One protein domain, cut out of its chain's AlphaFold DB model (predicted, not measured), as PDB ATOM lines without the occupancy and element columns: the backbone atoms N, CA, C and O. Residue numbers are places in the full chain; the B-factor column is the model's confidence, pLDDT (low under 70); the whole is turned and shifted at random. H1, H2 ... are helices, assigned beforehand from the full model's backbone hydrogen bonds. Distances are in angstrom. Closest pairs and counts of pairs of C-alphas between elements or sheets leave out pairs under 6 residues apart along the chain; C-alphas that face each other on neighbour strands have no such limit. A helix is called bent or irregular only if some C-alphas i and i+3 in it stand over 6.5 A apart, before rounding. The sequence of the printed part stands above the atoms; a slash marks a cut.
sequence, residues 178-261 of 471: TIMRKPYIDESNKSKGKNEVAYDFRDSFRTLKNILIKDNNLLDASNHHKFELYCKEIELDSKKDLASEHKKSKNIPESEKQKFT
ATOM      1  N   THR A 178     -45.824  40.014 -29.957       83.88
ATOM      2  CA  THR A 178     -44.362  40.133 -29.881       83.88
ATOM      3  C   THR A 178     -43.826  39.548 -28.572       83.88
ATOM      4  O   THR A 178     -42.910  38.734 -28.613       83.88
ATOM      5  N   ILE A 179     -44.448  39.857 -27.427       85.31
ATOM      6  CA  ILE A 179     -44.061  39.308 -26.113       85.31
ATOM      7  C   ILE A 179     -44.363  37.798 -26.003       85.31
ATOM      8  O   ILE A 179     -43.644  37.056 -25.337       85.31
ATOM      9  N   MET A 180     -45.435  37.316 -26.643       80.12
ATOM     10  CA  MET A 180     -45.870  35.916 -26.557       80.12
ATOM     11  C   MET A 180     -45.152  34.969 -27.529       80.12
ATOM     12  O   MET A 180     -45.274  33.750 -27.362       80.12
ATOM     13  N   ARG A 181     -44.419  35.478 -28.529       77.38
ATOM     14  CA  ARG A 181     -43.593  34.654 -29.428       77.38
ATOM     15  C   ARG A 181     -42.490  33.959 -28.604       77.38
ATOM     16  O   ARG A 181     -41.645  34.619 -28.013       77.38
ATOM     17  N   LYS A 182     -42.512  32.619 -28.535       57.38
ATOM     18  CA  LYS A 182     -41.473  31.795 -27.875       57.38
ATOM     19  C   LYS A 182     -40.417  31.291 -28.880       57.38
ATOM     20  O   LYS A 182     -40.814  30.968 -29.999       57.38
ATOM     21  N   PRO A 183     -39.159  31.053 -28.447       55.94
ATOM     22  CA  PRO A 183     -38.513  31.546 -27.228       55.94
ATOM     23  C   PRO A 183     -37.673  32.801 -27.513       55.94
ATOM     24  O   PRO A 183     -36.945  32.856 -28.500       55.94
ATOM     25  N   TYR A 184     -37.745  33.788 -26.616       58.84
ATOM     26  CA  TYR A 184     -36.746  34.851 -26.548       58.84
ATOM     27  C   TYR A 184     -35.510  34.237 -25.889       58.84
ATOM     28  O   TYR A 184     -35.534  33.900 -24.703       58.84
ATOM     29  N   ILE A 185     -34.487  33.966 -26.690       58.69
ATOM     30  CA  ILE A 185     -33.193  33.505 -26.199       58.69
ATOM     31  C   ILE A 185     -32.417  34.772 -25.866       58.69
ATOM     32  O   ILE A 185     -32.216  35.612 -26.742       58.69
ATOM     33  N   ASP A 186     -32.061  34.946 -24.596       59.12
ATOM     34  CA  ASP A 186     -31.174  36.037 -24.217       59.12
ATOM     35  C   ASP A 186     -29.752  35.789 -24.725       59.12
ATOM     36  O   ASP A 186     -29.393  34.692 -25.157       59.12
ATOM     37  N   GLU A 187     -28.908  36.813 -24.663       53.56
ATOM     38  CA  GLU A 187     -27.522  36.709 -25.126       53.56
ATOM     39  C   GLU A 187     -26.685  35.683 -24.335       53.56
ATOM     40  O   GLU A 187     -25.626  35.266 -24.799       53.56
ATOM     41  N   SER A 188     -27.174  35.216 -23.178       55.53
ATOM     42  CA  SER A 188     -26.567  34.143 -22.379       55.53
ATOM     43  C   SER A 188     -27.039  32.733 -22.773       55.53
ATOM     44  O   SER A 188     -26.716  31.759 -22.091       55.53
ATOM     45  N   ASN A 189     -27.776  32.606 -23.886       59.34
ATOM     46  CA  ASN A 189     -28.440  31.384 -24.353       59.34
ATOM     47  C   ASN A 189     -29.484  30.817 -23.374       59.34
ATOM     48  O   ASN A 189     -29.849  29.640 -23.462       59.34
ATOM     49  N   LYS A 190     -30.007  31.634 -22.455       65.44
ATOM     50  CA  LYS A 190     -31.116  31.250 -21.579       65.44
ATOM     51  C   LYS A 190     -32.437  31.675 -22.200       65.44
ATOM     52  O   LYS A 190     -32.589  32.761 -22.754       65.44
ATOM     53  N   SER A 191     -33.428  30.795 -22.107       71.12
ATOM     54  CA  SER A 191     -34.791  31.130 -22.501       71.12
ATOM     55  C   SER A 191     -35.398  32.067 -21.460       71.12
ATOM     56  O   SER A 191     -35.646  31.628 -20.334       71.12
ATOM     57  N   LYS A 192     -35.684  33.315 -21.837       73.75
ATOM     58  CA  LYS A 192     -36.410  34.234 -20.958       73.75
ATOM     59  C   LYS A 192     -37.857  33.786 -20.787       73.75
ATOM     60  O   LYS A 192     -38.532  33.360 -21.735       73.75
ATOM     61  N   GLY A 193     -38.352  33.893 -19.558       79.62
ATOM     62  CA  GLY A 193     -39.768  33.695 -19.263       79.62
ATOM     63  C   GLY A 193     -40.619  34.815 -19.872       79.62
ATOM     64  O   GLY A 193     -40.153  35.935 -20.053       79.62
ATOM     65  N   LYS A 194     -41.911  34.563 -20.129       83.19
ATOM     66  CA  LYS A 194     -42.837  35.613 -20.620       83.19
ATOM     67  C   LYS A 194     -42.861  36.848 -19.713       83.19
ATOM     68  O   LYS A 194     -42.991  37.965 -20.196       83.19
ATOM     69  N   ASN A 195     -42.735  36.619 -18.407       85.88
ATOM     70  CA  ASN A 195     -42.693  37.672 -17.401       85.88
ATOM     71  C   ASN A 195     -41.471  38.592 -17.590       85.88
ATOM     72  O   ASN A 195     -41.604  39.809 -17.560       85.88
ATOM     73  N   GLU A 196     -40.303  38.010 -17.861       86.56
ATOM     74  CA  GLU A 196     -39.055  38.747 -18.097       86.56
ATOM     75  C   GLU A 196     -39.102  39.516 -19.419       86.56
ATOM     76  O   GLU A 196     -38.772  40.692 -19.453       86.56
ATOM     77  N   VAL A 197     -39.618  38.905 -20.491       87.50
ATOM     78  CA  VAL A 197     -39.789  39.604 -21.779       87.50
ATOM     79  C   VAL A 197     -40.749  40.790 -21.635       87.50
ATOM     80  O   VAL A 197     -40.491  41.872 -22.156       87.50
ATOM     81  N   ALA A 198     -41.857  40.626 -20.902       90.25
ATOM     82  CA  ALA A 198     -42.778  41.727 -20.623       90.25
ATOM     83  C   ALA A 198     -42.104  42.852 -19.818       90.25
ATOM     84  O   ALA A 198     -42.346  44.029 -20.097       90.25
ATOM     85  N   TYR A 199     -41.243  42.491 -18.863       90.81
ATOM     86  CA  TYR A 199     -40.427  43.435 -18.107       90.81
ATOM     87  C   TYR A 199     -39.445  44.200 -19.011       90.81
ATOM     88  O   TYR A 199     -39.388  45.425 -18.923       90.81
ATOM     89  N   ASP A 200     -38.754  43.529 -19.934       89.94
ATOM     90  CA  ASP A 200     -37.803  44.167 -20.857       89.94
ATOM     91  C   ASP A 200     -38.490  45.220 -21.753       89.94
ATOM     92  O   ASP A 200     -38.026  46.355 -21.914       89.94
ATOM     93  N   PHE A 201     -39.666  44.890 -22.299       91.75
ATOM     94  CA  PHE A 201     -40.457  45.855 -23.070       91.75
ATOM     95  C   PHE A 201     -41.004  46.989 -22.198       91.75
ATOM     96  O   PHE A 201     -41.019  48.146 -22.625       91.75
ATOM     97  N   ARG A 202     -41.427  46.697 -20.962       93.62
ATOM     98  CA  ARG A 202     -41.831  47.733 -20.003       93.62
ATOM     99  C   ARG A 202     -40.687  48.715 -19.754       93.62
ATOM    100  O   ARG A 202     -40.925  49.924 -19.746       93.62
ATOM    101  N   ASP A 203     -39.472  48.208 -19.572       91.94
ATOM    102  CA  ASP A 203     -38.276  49.021 -19.378       91.94
ATOM    103  C   ASP A 203     -37.977  49.892 -20.603       91.94
ATOM    104  O   ASP A 203     -37.763  51.098 -20.477       91.94
ATOM    105  N   SER A 204     -38.107  49.316 -21.798       91.81
ATOM    106  CA  SER A 204     -37.969  50.028 -23.072       91.81
ATOM    107  C   SER A 204     -38.902  51.243 -23.159       91.81
ATOM    108  O   SER A 204     -38.471  52.363 -23.446       91.81
ATOM    109  N   PHE A 205     -40.192  51.052 -22.855       92.81
ATOM    110  CA  PHE A 205     -41.177  52.136 -22.879       92.81
ATOM    111  C   PHE A 205     -40.951  53.173 -21.776       92.81
ATOM    112  O   PHE A 205     -41.177  54.362 -22.006       92.81
ATOM    113  N   ARG A 206     -40.467  52.753 -20.602       92.12
ATOM    114  CA  ARG A 206     -40.066  53.656 -19.516       92.12
ATOM    115  C   ARG A 206     -38.913  54.563 -19.953       92.12
ATOM    116  O   ARG A 206     -38.980  55.768 -19.705       92.12
ATOM    117  N   THR A 207     -37.899  54.006 -20.610       89.62
ATOM    118  CA  THR A 207     -36.746  54.747 -21.141       89.62
ATOM    119  C   THR A 207     -37.182  55.761 -22.196       89.62
ATOM    120  O   THR A 207     -36.921  56.952 -22.031       89.62
ATOM    121  N   LEU A 208     -37.940  55.332 -23.213       88.62
ATOM    122  CA  LEU A 208     -38.450  56.224 -24.264       88.62
ATOM    123  C   LEU A 208     -39.314  57.356 -23.695       88.62
ATOM    124  O   LEU A 208     -39.118  58.519 -24.037       88.62
ATOM    125  N   LYS A 209     -40.223  57.041 -22.764       90.06
ATOM    126  CA  LYS A 209     -41.047  58.038 -22.067       90.06
ATOM    127  C   LYS A 209     -40.189  59.095 -21.369       90.06
ATOM    128  O   LYS A 209     -40.466  60.281 -21.508       90.06
ATOM    129  N   ASN A 210     -39.183  58.684 -20.598       89.00
ATOM    130  CA  ASN A 210     -38.350  59.619 -19.839       89.00
ATOM    131  C   ASN A 210     -37.561  60.562 -20.758       89.00
ATOM    132  O   ASN A 210     -37.427  61.744 -20.446       89.00
ATOM    133  N   ILE A 211     -37.083  60.048 -21.891       86.00
ATOM    134  CA  ILE A 211     -36.365  60.834 -22.902       86.00
ATOM    135  C   ILE A 211     -37.308  61.855 -23.543       86.00
ATOM    136  O   ILE A 211     -37.009  63.042 -23.558       86.00
ATOM    137  N   LEU A 212     -38.507  61.437 -23.947       86.00
ATOM    138  CA  LEU A 212     -39.494  62.341 -24.545       86.00
ATOM    139  C   LEU A 212     -39.991  63.421 -23.574       86.00
ATOM    140  O   LEU A 212     -40.253  64.544 -23.996       86.00
ATOM    141  N   ILE A 213     -40.081  63.123 -22.272       86.75
ATOM    142  CA  ILE A 213     -40.375  64.138 -21.246       86.75
ATOM    143  C   ILE A 213     -39.249  65.178 -21.176       86.75
ATOM    144  O   ILE A 213     -39.543  66.369 -21.094       86.75
ATOM    145  N   LYS A 214     -37.980  64.746 -21.223       86.31
ATOM    146  CA  LYS A 214     -36.816  65.648 -21.234       86.31
ATOM    147  C   LYS A 214     -36.832  66.569 -22.460       86.31
ATOM    148  O   LYS A 214     -36.505  67.746 -22.331       86.31
ATOM    149  N   ASP A 215     -37.285  66.058 -23.600       82.75
ATOM    150  CA  ASP A 215     -37.377  66.796 -24.865       82.75
ATOM    151  C   ASP A 215     -38.669  67.634 -24.999       82.75
ATOM    152  O   ASP A 215     -38.964  68.158 -26.072       82.75
ATOM    153  N   ASN A 216     -39.460  67.774 -23.926       84.31
ATOM    154  CA  ASN A 216     -40.767  68.448 -23.914       84.31
ATOM    155  C   ASN A 216     -41.804  67.871 -24.904       84.31
ATOM    156  O   ASN A 216     -42.803  68.521 -25.213       84.31
ATOM    157  N   ASN A 217     -41.628  66.628 -25.359       83.19
ATOM    158  CA  ASN A 217     -42.586  65.920 -26.205       83.19
ATOM    159  C   ASN A 217     -43.563  65.091 -25.352       83.19
ATOM    160  O   ASN A 217     -43.485  63.863 -25.234       83.19
ATOM    161  N   LEU A 218     -44.495  65.796 -24.709       83.12
ATOM    162  CA  LEU A 218     -45.410  65.213 -23.726       83.12
ATOM    163  C   LEU A 218     -46.466  64.281 -24.351       83.12
ATOM    164  O   LEU A 218     -46.905  63.333 -23.694       83.12
ATOM    165  N   LEU A 219     -46.857  64.519 -25.610       81.75
ATOM    166  CA  LEU A 219     -47.838  63.694 -26.325       81.75
ATOM    167  C   LEU A 219     -47.288  62.300 -26.614       81.75
ATOM    168  O   LEU A 219     -47.899  61.299 -26.226       81.75
ATOM    169  N   ASP A 220     -46.099  62.221 -27.206       82.38
ATOM    170  CA  ASP A 220     -45.475  60.930 -27.483       82.38
ATOM    171  C   ASP A 220     -45.108  60.221 -26.172       82.38
ATOM    172  O   ASP A 220     -45.391  59.030 -26.011       82.38
ATOM    173  N   ALA A 221     -44.604  60.950 -25.167       85.69
ATOM    174  CA  ALA A 221     -44.352  60.390 -23.838       85.69
ATOM    175  C   ALA A 221     -45.616  59.766 -23.210       85.69
ATOM    176  O   ALA A 221     -45.555  58.699 -22.591       85.69
ATOM    177  N   SER A 222     -46.777  60.405 -23.386       83.38
ATOM    178  CA  SER A 222     -48.071  59.899 -22.922       83.38
ATOM    179  C   SER A 222     -48.431  58.560 -23.572       83.38
ATOM    180  O   SER A 222     -48.854  57.643 -22.854       83.38
ATOM    181  N   ASN A 223     -48.213  58.437 -24.885       84.75
ATOM    182  CA  ASN A 223     -48.435  57.210 -25.653       84.75
ATOM    183  C   ASN A 223     -47.495  56.081 -25.201       84.75
ATOM    184  O   ASN A 223     -47.940  54.953 -24.985       84.75
ATOM    185  N   HIS A 224     -46.220  56.381 -24.954       87.81
ATOM    186  CA  HIS A 224     -45.273  55.403 -24.412       87.81
ATOM    187  C   HIS A 224     -45.630  54.939 -23.003       87.81
ATOM    188  O   HIS A 224     -45.569  53.746 -22.710       87.81
ATOM    189  N   HIS A 225     -46.073  55.855 -22.140       89.56
ATOM    190  CA  HIS A 225     -46.521  55.498 -20.798       89.56
ATOM    191  C   HIS A 225     -47.710  54.523 -20.820       89.56
ATOM    192  O   HIS A 225     -47.808  53.633 -19.978       89.56
ATOM    193  N   LYS A 226     -48.607  54.649 -21.802       90.62
ATOM    194  CA  LYS A 226     -49.715  53.707 -21.998       90.62
ATOM    195  C   LYS A 226     -49.210  52.292 -22.325       90.62
ATOM    196  O   LYS A 226     -49.718  51.328 -21.754       90.62
ATOM    197  N   PHE A 227     -48.198  52.154 -23.182       91.31
ATOM    198  CA  PHE A 227     -47.582  50.853 -23.470       91.31
ATOM    199  C   PHE A 227     -46.772  50.297 -22.289       91.31
ATOM    200  O   PHE A 227     -46.862  49.104 -22.014       91.31
ATOM    201  N   GLU A 228     -46.073  51.146 -21.530       93.50
ATOM    202  CA  GLU A 228     -45.407  50.769 -20.270       93.50
ATOM    203  C   GLU A 228     -46.398  50.129 -19.280       93.50
ATOM    204  O   GLU A 228     -46.123  49.071 -18.707       93.50
ATOM    205  N   LEU A 229     -47.574  50.745 -19.093       93.81
ATOM    206  CA  LEU A 229     -48.626  50.223 -18.214       93.81
ATOM    207  C   LEU A 229     -49.198  48.897 -18.724       93.81
ATOM    208  O   LEU A 229     -49.427  47.992 -17.922       93.81
ATOM    209  N   TYR A 230     -49.377  48.752 -20.037       94.00
ATOM    210  CA  TYR A 230     -49.850  47.503 -20.626       94.00
ATOM    211  C   TYR A 230     -48.818  46.368 -20.513       94.00
ATOM    212  O   TYR A 230     -49.184  45.237 -20.195       94.00
ATOM    213  N   CYS A 231     -47.520  46.648 -20.668       93.88
ATOM    214  CA  CYS A 231     -46.475  45.663 -20.386       93.88
ATOM    215  C   CYS A 231     -46.498  45.216 -18.917       93.88
ATOM    216  O   CYS A 231     -46.392  44.019 -18.656       93.88
ATOM    217  N   LYS A 232     -46.738  46.136 -17.966       94.75
ATOM    218  CA  LYS A 232     -46.935  45.784 -16.547       94.75
ATOM    219  C   LYS A 232     -48.144  44.857 -16.340       94.75
ATOM    220  O   LYS A 232     -48.098  43.980 -15.481       94.75
ATOM    221  N   GLU A 233     -49.222  45.009 -17.115       94.19
ATOM    222  CA  GLU A 233     -50.338  44.052 -17.068       94.19
ATOM    223  C   GLU A 233     -49.918  42.650 -17.519       94.19
ATOM    224  O   GLU A 233     -50.217  41.678 -16.827       94.19
ATOM    225  N   ILE A 234     -49.204  42.543 -18.647       92.12
ATOM    226  CA  ILE A 234     -48.735  41.256 -19.189       92.12
ATOM    227  C   ILE A 234     -47.738  40.584 -18.232       92.12
ATOM    228  O   ILE A 234     -47.793  39.367 -18.043       92.12
ATOM    229  N   GLU A 235     -46.852  41.371 -17.615       93.06
ATOM    230  CA  GLU A 235     -45.917  40.950 -16.563       93.06
ATOM    231  C   GLU A 235     -46.684  40.299 -15.396       93.06
ATOM    232  O   GLU A 235     -46.460  39.137 -15.049       93.06
ATOM    233  N   LEU A 236     -47.686  40.998 -14.845       94.06
ATOM    234  CA  LEU A 236     -48.496  40.501 -13.729       94.06
ATOM    235  C   LEU A 236     -49.353  39.279 -14.093       94.06
ATOM    236  O   LEU A 236     -49.462  38.357 -13.283       94.06
ATOM    237  N   ASP A 237     -49.937  39.238 -15.292       91.62
ATOM    238  CA  ASP A 237     -50.667  38.062 -15.781       91.62
ATOM    239  C   ASP A 237     -49.746  36.846 -15.908       91.62
ATOM    240  O   ASP A 237     -50.065  35.765 -15.414       91.62
ATOM    241  N   SER A 238     -48.557  37.037 -16.479       89.44
ATOM    242  CA  SER A 238     -47.560  35.969 -16.600       89.44
ATOM    243  C   SER A 238     -47.104  35.478 -15.226       89.44
ATOM    244  O   SER A 238     -46.998  34.273 -14.999       89.44
ATOM    245  N   LYS A 239     -46.886  36.395 -14.273       91.38
ATOM    246  CA  LYS A 239     -46.562  36.071 -12.877       91.38
ATOM    247  C   LYS A 239     -47.679  35.267 -12.202       91.38
ATOM    248  O   LYS A 239     -47.388  34.337 -11.447       91.38
ATOM    249  N   LYS A 240     -48.947  35.607 -12.459       91.50
ATOM    250  CA  LYS A 240     -50.120  34.888 -11.942       91.50
ATOM    251  C   LYS A 240     -50.186  33.460 -12.482       91.50
ATOM    252  O   LYS A 240     -50.380  32.530 -11.695       91.50
ATOM    253  N   ASP A 241     -50.005  33.290 -13.789       89.00
ATOM    254  CA  ASP A 241     -50.027  31.983 -14.447       89.00
ATOM    255  C   ASP A 241     -48.906  31.087 -13.904       89.00
ATOM    256  O   ASP A 241     -49.184  29.987 -13.420       89.00
ATOM    257  N   LEU A 242     -47.672  31.603 -13.836       87.44
ATOM    258  CA  LEU A 242     -46.517  30.901 -13.263       87.44
ATOM    259  C   LEU A 242     -46.748  30.488 -11.803       87.44
ATOM    260  O   LEU A 242     -46.504  29.342 -11.427       87.44
ATOM    261  N   ALA A 243     -47.279  31.387 -10.969       88.75
ATOM    262  CA  ALA A 243     -47.601  31.065  -9.581       88.75
ATOM    263  C   ALA A 243     -48.662  29.956  -9.470       88.75
ATOM    264  O   ALA A 243     -48.612  29.124  -8.559       88.75
ATOM    265  N   SER A 244     -49.628  29.921 -10.393       87.19
ATOM    266  CA  SER A 244     -50.652  28.874 -10.440       87.19
ATOM    267  C   SER A 244     -50.081  27.512 -10.859       87.19
ATOM    268  O   SER A 244     -50.476  26.487 -10.299       87.19
ATOM    269  N   GLU A 245     -49.114  27.496 -11.778       87.06
ATOM    270  CA  GLU A 245     -48.398  26.293 -12.213       87.06
ATOM    271  C   GLU A 245     -47.485  25.758 -11.100       87.06
ATOM    272  O   GLU A 245     -47.549  24.574 -10.758       87.06
ATOM    273  N   HIS A 246     -46.711  26.630 -10.446       89.19
ATOM    274  CA  HIS A 246     -45.813  26.256  -9.346       89.19
ATOM    275  C   HIS A 246     -46.577  25.701  -8.131       89.19
ATOM    276  O   HIS A 246     -46.075  24.818  -7.432       89.19
ATOM    277  N   LYS A 247     -47.811  26.167  -7.884       85.56
ATOM    278  CA  LYS A 247     -48.693  25.598  -6.849       85.56
ATOM    279  C   LYS A 247     -49.107  24.156  -7.150       85.56
ATOM    280  O   LYS A 247     -49.231  23.370  -6.217       85.56
ATOM    281  N   LYS A 248     -49.316  23.811  -8.425       87.81
ATOM    282  CA  LYS A 248     -49.690  22.451  -8.856       87.81
ATOM    283  C   LYS A 248     -48.489  21.505  -8.903       87.81
ATOM    284  O   LYS A 248     -48.660  20.301  -8.727       87.81
ATOM    285  N   SER A 249     -47.287  22.033  -9.130       83.62
ATOM    286  CA  SER A 249     -46.062  21.238  -9.177       83.62
ATOM    287  C   SER A 249     -45.608  20.796  -7.782       83.62
ATOM    288  O   SER A 249     -45.369  21.616  -6.889       83.62
ATOM    289  N   LYS A 250     -45.450  19.479  -7.608       80.44
ATOM    290  CA  LYS A 250     -44.867  18.869  -6.401       80.44
ATOM    291  C   LYS A 250     -43.333  18.875  -6.407       80.44
ATOM    292  O   LYS A 250     -42.737  18.694  -5.355       80.44
ATOM    293  N   ASN A 251     -42.714  19.117  -7.564       82.38
ATOM    294  CA  ASN A 251     -41.269  18.962  -7.767       82.38
ATOM    295  C   ASN A 251     -40.481  20.274  -7.606       82.38
ATOM    296  O   ASN A 251     -39.262  20.258  -7.718       82.38
ATOM    297  N   ILE A 252     -41.159  21.405  -7.381       83.38
ATOM    298  CA  ILE A 252     -40.514  22.712  -7.190       83.38
ATOM    299  C   ILE A 252     -40.410  22.989  -5.682       83.38
ATOM    300  O   ILE A 252     -41.458  23.005  -5.020       83.38
ATOM    301  N   PRO A 253     -39.199  23.224  -5.138       84.31
ATOM    302  CA  PRO A 253     -39.003  23.619  -3.747       84.31
ATOM    303  C   PRO A 253     -39.830  24.855  -3.391       84.31
ATOM    304  O   PRO A 253     -39.979  25.770  -4.198       84.31
ATOM    305  N   GLU A 254     -40.362  24.922  -2.172       80.69
ATOM    306  CA  GLU A 254     -41.229  26.032  -1.752       80.69
ATOM    307  C   GLU A 254     -40.530  27.405  -1.794       80.69
ATOM    308  O   GLU A 254     -41.179  28.421  -2.050       80.69
ATOM    309  N   SER A 255     -39.203  27.423  -1.637       80.62
ATOM    310  CA  SER A 255     -38.344  28.603  -1.794       80.62
ATOM    311  C   SER A 255     -38.308  29.160  -3.223       80.62
ATOM    312  O   SER A 255     -38.134  30.363  -3.394       80.62
ATOM    313  N   GLU A 256     -38.508  28.322  -4.243       80.31
ATOM    314  CA  GLU A 256     -38.462  28.693  -5.668       80.31
ATOM    315  C   GLU A 256     -39.858  28.934  -6.264       80.31
ATOM    316  O   GLU A 256     -40.019  29.313  -7.428       80.31
ATOM    317  N   LYS A 257     -40.919  28.720  -5.478       82.50
ATOM    318  CA  LYS A 257     -42.284  28.941  -5.955       82.50
ATOM    319  C   LYS A 257     -42.549  30.430  -6.129       82.50
ATOM    320  O   LYS A 257     -42.570  31.194  -5.164       82.50
ATOM    321  N   GLN A 258     -42.857  30.824  -7.363       85.81
ATOM    322  CA  GLN A 258     -43.344  32.159  -7.656       85.81
ATOM    323  C   GLN A 258     -44.623  32.416  -6.851       85.81
ATOM    324  O   GLN A 258     -45.603  31.672  -6.946       85.81
ATOM    325  N   LYS A 259     -44.626  33.487  -6.054       87.31
ATOM    326  CA  LYS A 259     -45.795  33.909  -5.276       87.31
ATOM    327  C   LYS A 259     -46.535  35.019  -6.018       87.31
ATOM    328  O   LYS A 259     -45.920  35.945  -6.552       87.31
ATOM    329  N   PHE A 260     -47.861  34.919  -6.026       90.25
ATOM    330  CA  PHE A 260     -48.763  35.971  -6.486       90.25
ATOM    331  C   PHE A 260     -49.528  36.509  -5.279       90.25
ATOM    332  O   PHE A 260     -50.216  35.749  -4.592       90.25
ATOM    333  N   THR A 261     -49.341  37.790  -4.981       92.12
ATOM    334  CA  THR A 261     -49.841  38.426  -3.756       92.12
ATOM    335  C   THR A 261     -51.186  39.121  -3.977       92.12
ATOM    336  O   THR A 261     -51.580  39.403  -5.109       92.12
TER     337      THR A 261
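AT A GLANCE: This is residues 178 to 261 of the 471 residues of an uncharacterized protein of Helicobacter sp. CLO-3 (UniProt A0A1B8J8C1). The domain is a long helical hairpin: H1 and the longer H2 lie side by side, joined by a tight turn, and H2 runs on past the level where H1 begins. Residues 178 to 193 make a wide loop near the beginning of H1, and residues 249 to 261 fold back beside the last part of H2. The printed part has 84 residues with two named helices, H1 then H2, and no named strand; the class is all helix, with 52 residues in the helices. It is loose, with a radius of gyration of the C-alphas of 15.9 A, and elongated, spanning 53 by 30 by 21 A.

HOW THE PARTS SIT: H1, residues 194 to 214, and H2, residues 218 to 248, form a helical hairpin. They touch, with 43 pairs of C-alphas within 8 A; the closest C-alphas, those of Lys 209 and Ala 221, are 4.4 A apart. They run opposite ways at a shallow tilt of 18 degrees, 11.1 A from centre to centre. Every backbone O i to N i+4 pair inside H1 and H2 is within hydrogen-bond range.

IN THESE COORDINATES: Residues 178 to 193 come first, with no named element. H1 begins at C-alpha 194, (-42.837, 35.613, -20.620), and measures 30.6 A from first to last C-alpha. After residues 215 to 217, H2 begins at C-alpha 218, (-45.410, 65.213, -23.726), and ends at C-alpha 248, (-49.690, 22.451, -8.856), a length of 45.5 A. Neither helix is bent.

THE WHOLE: The two C-alphas farthest apart, those of Asn 216 and Lys 250, are 52.7 A apart. The printed part has no cut, and the link from H1 to H2 is tight. The mean pLDDT of the printed part is 84.0; residues 182 to 190 are under 70.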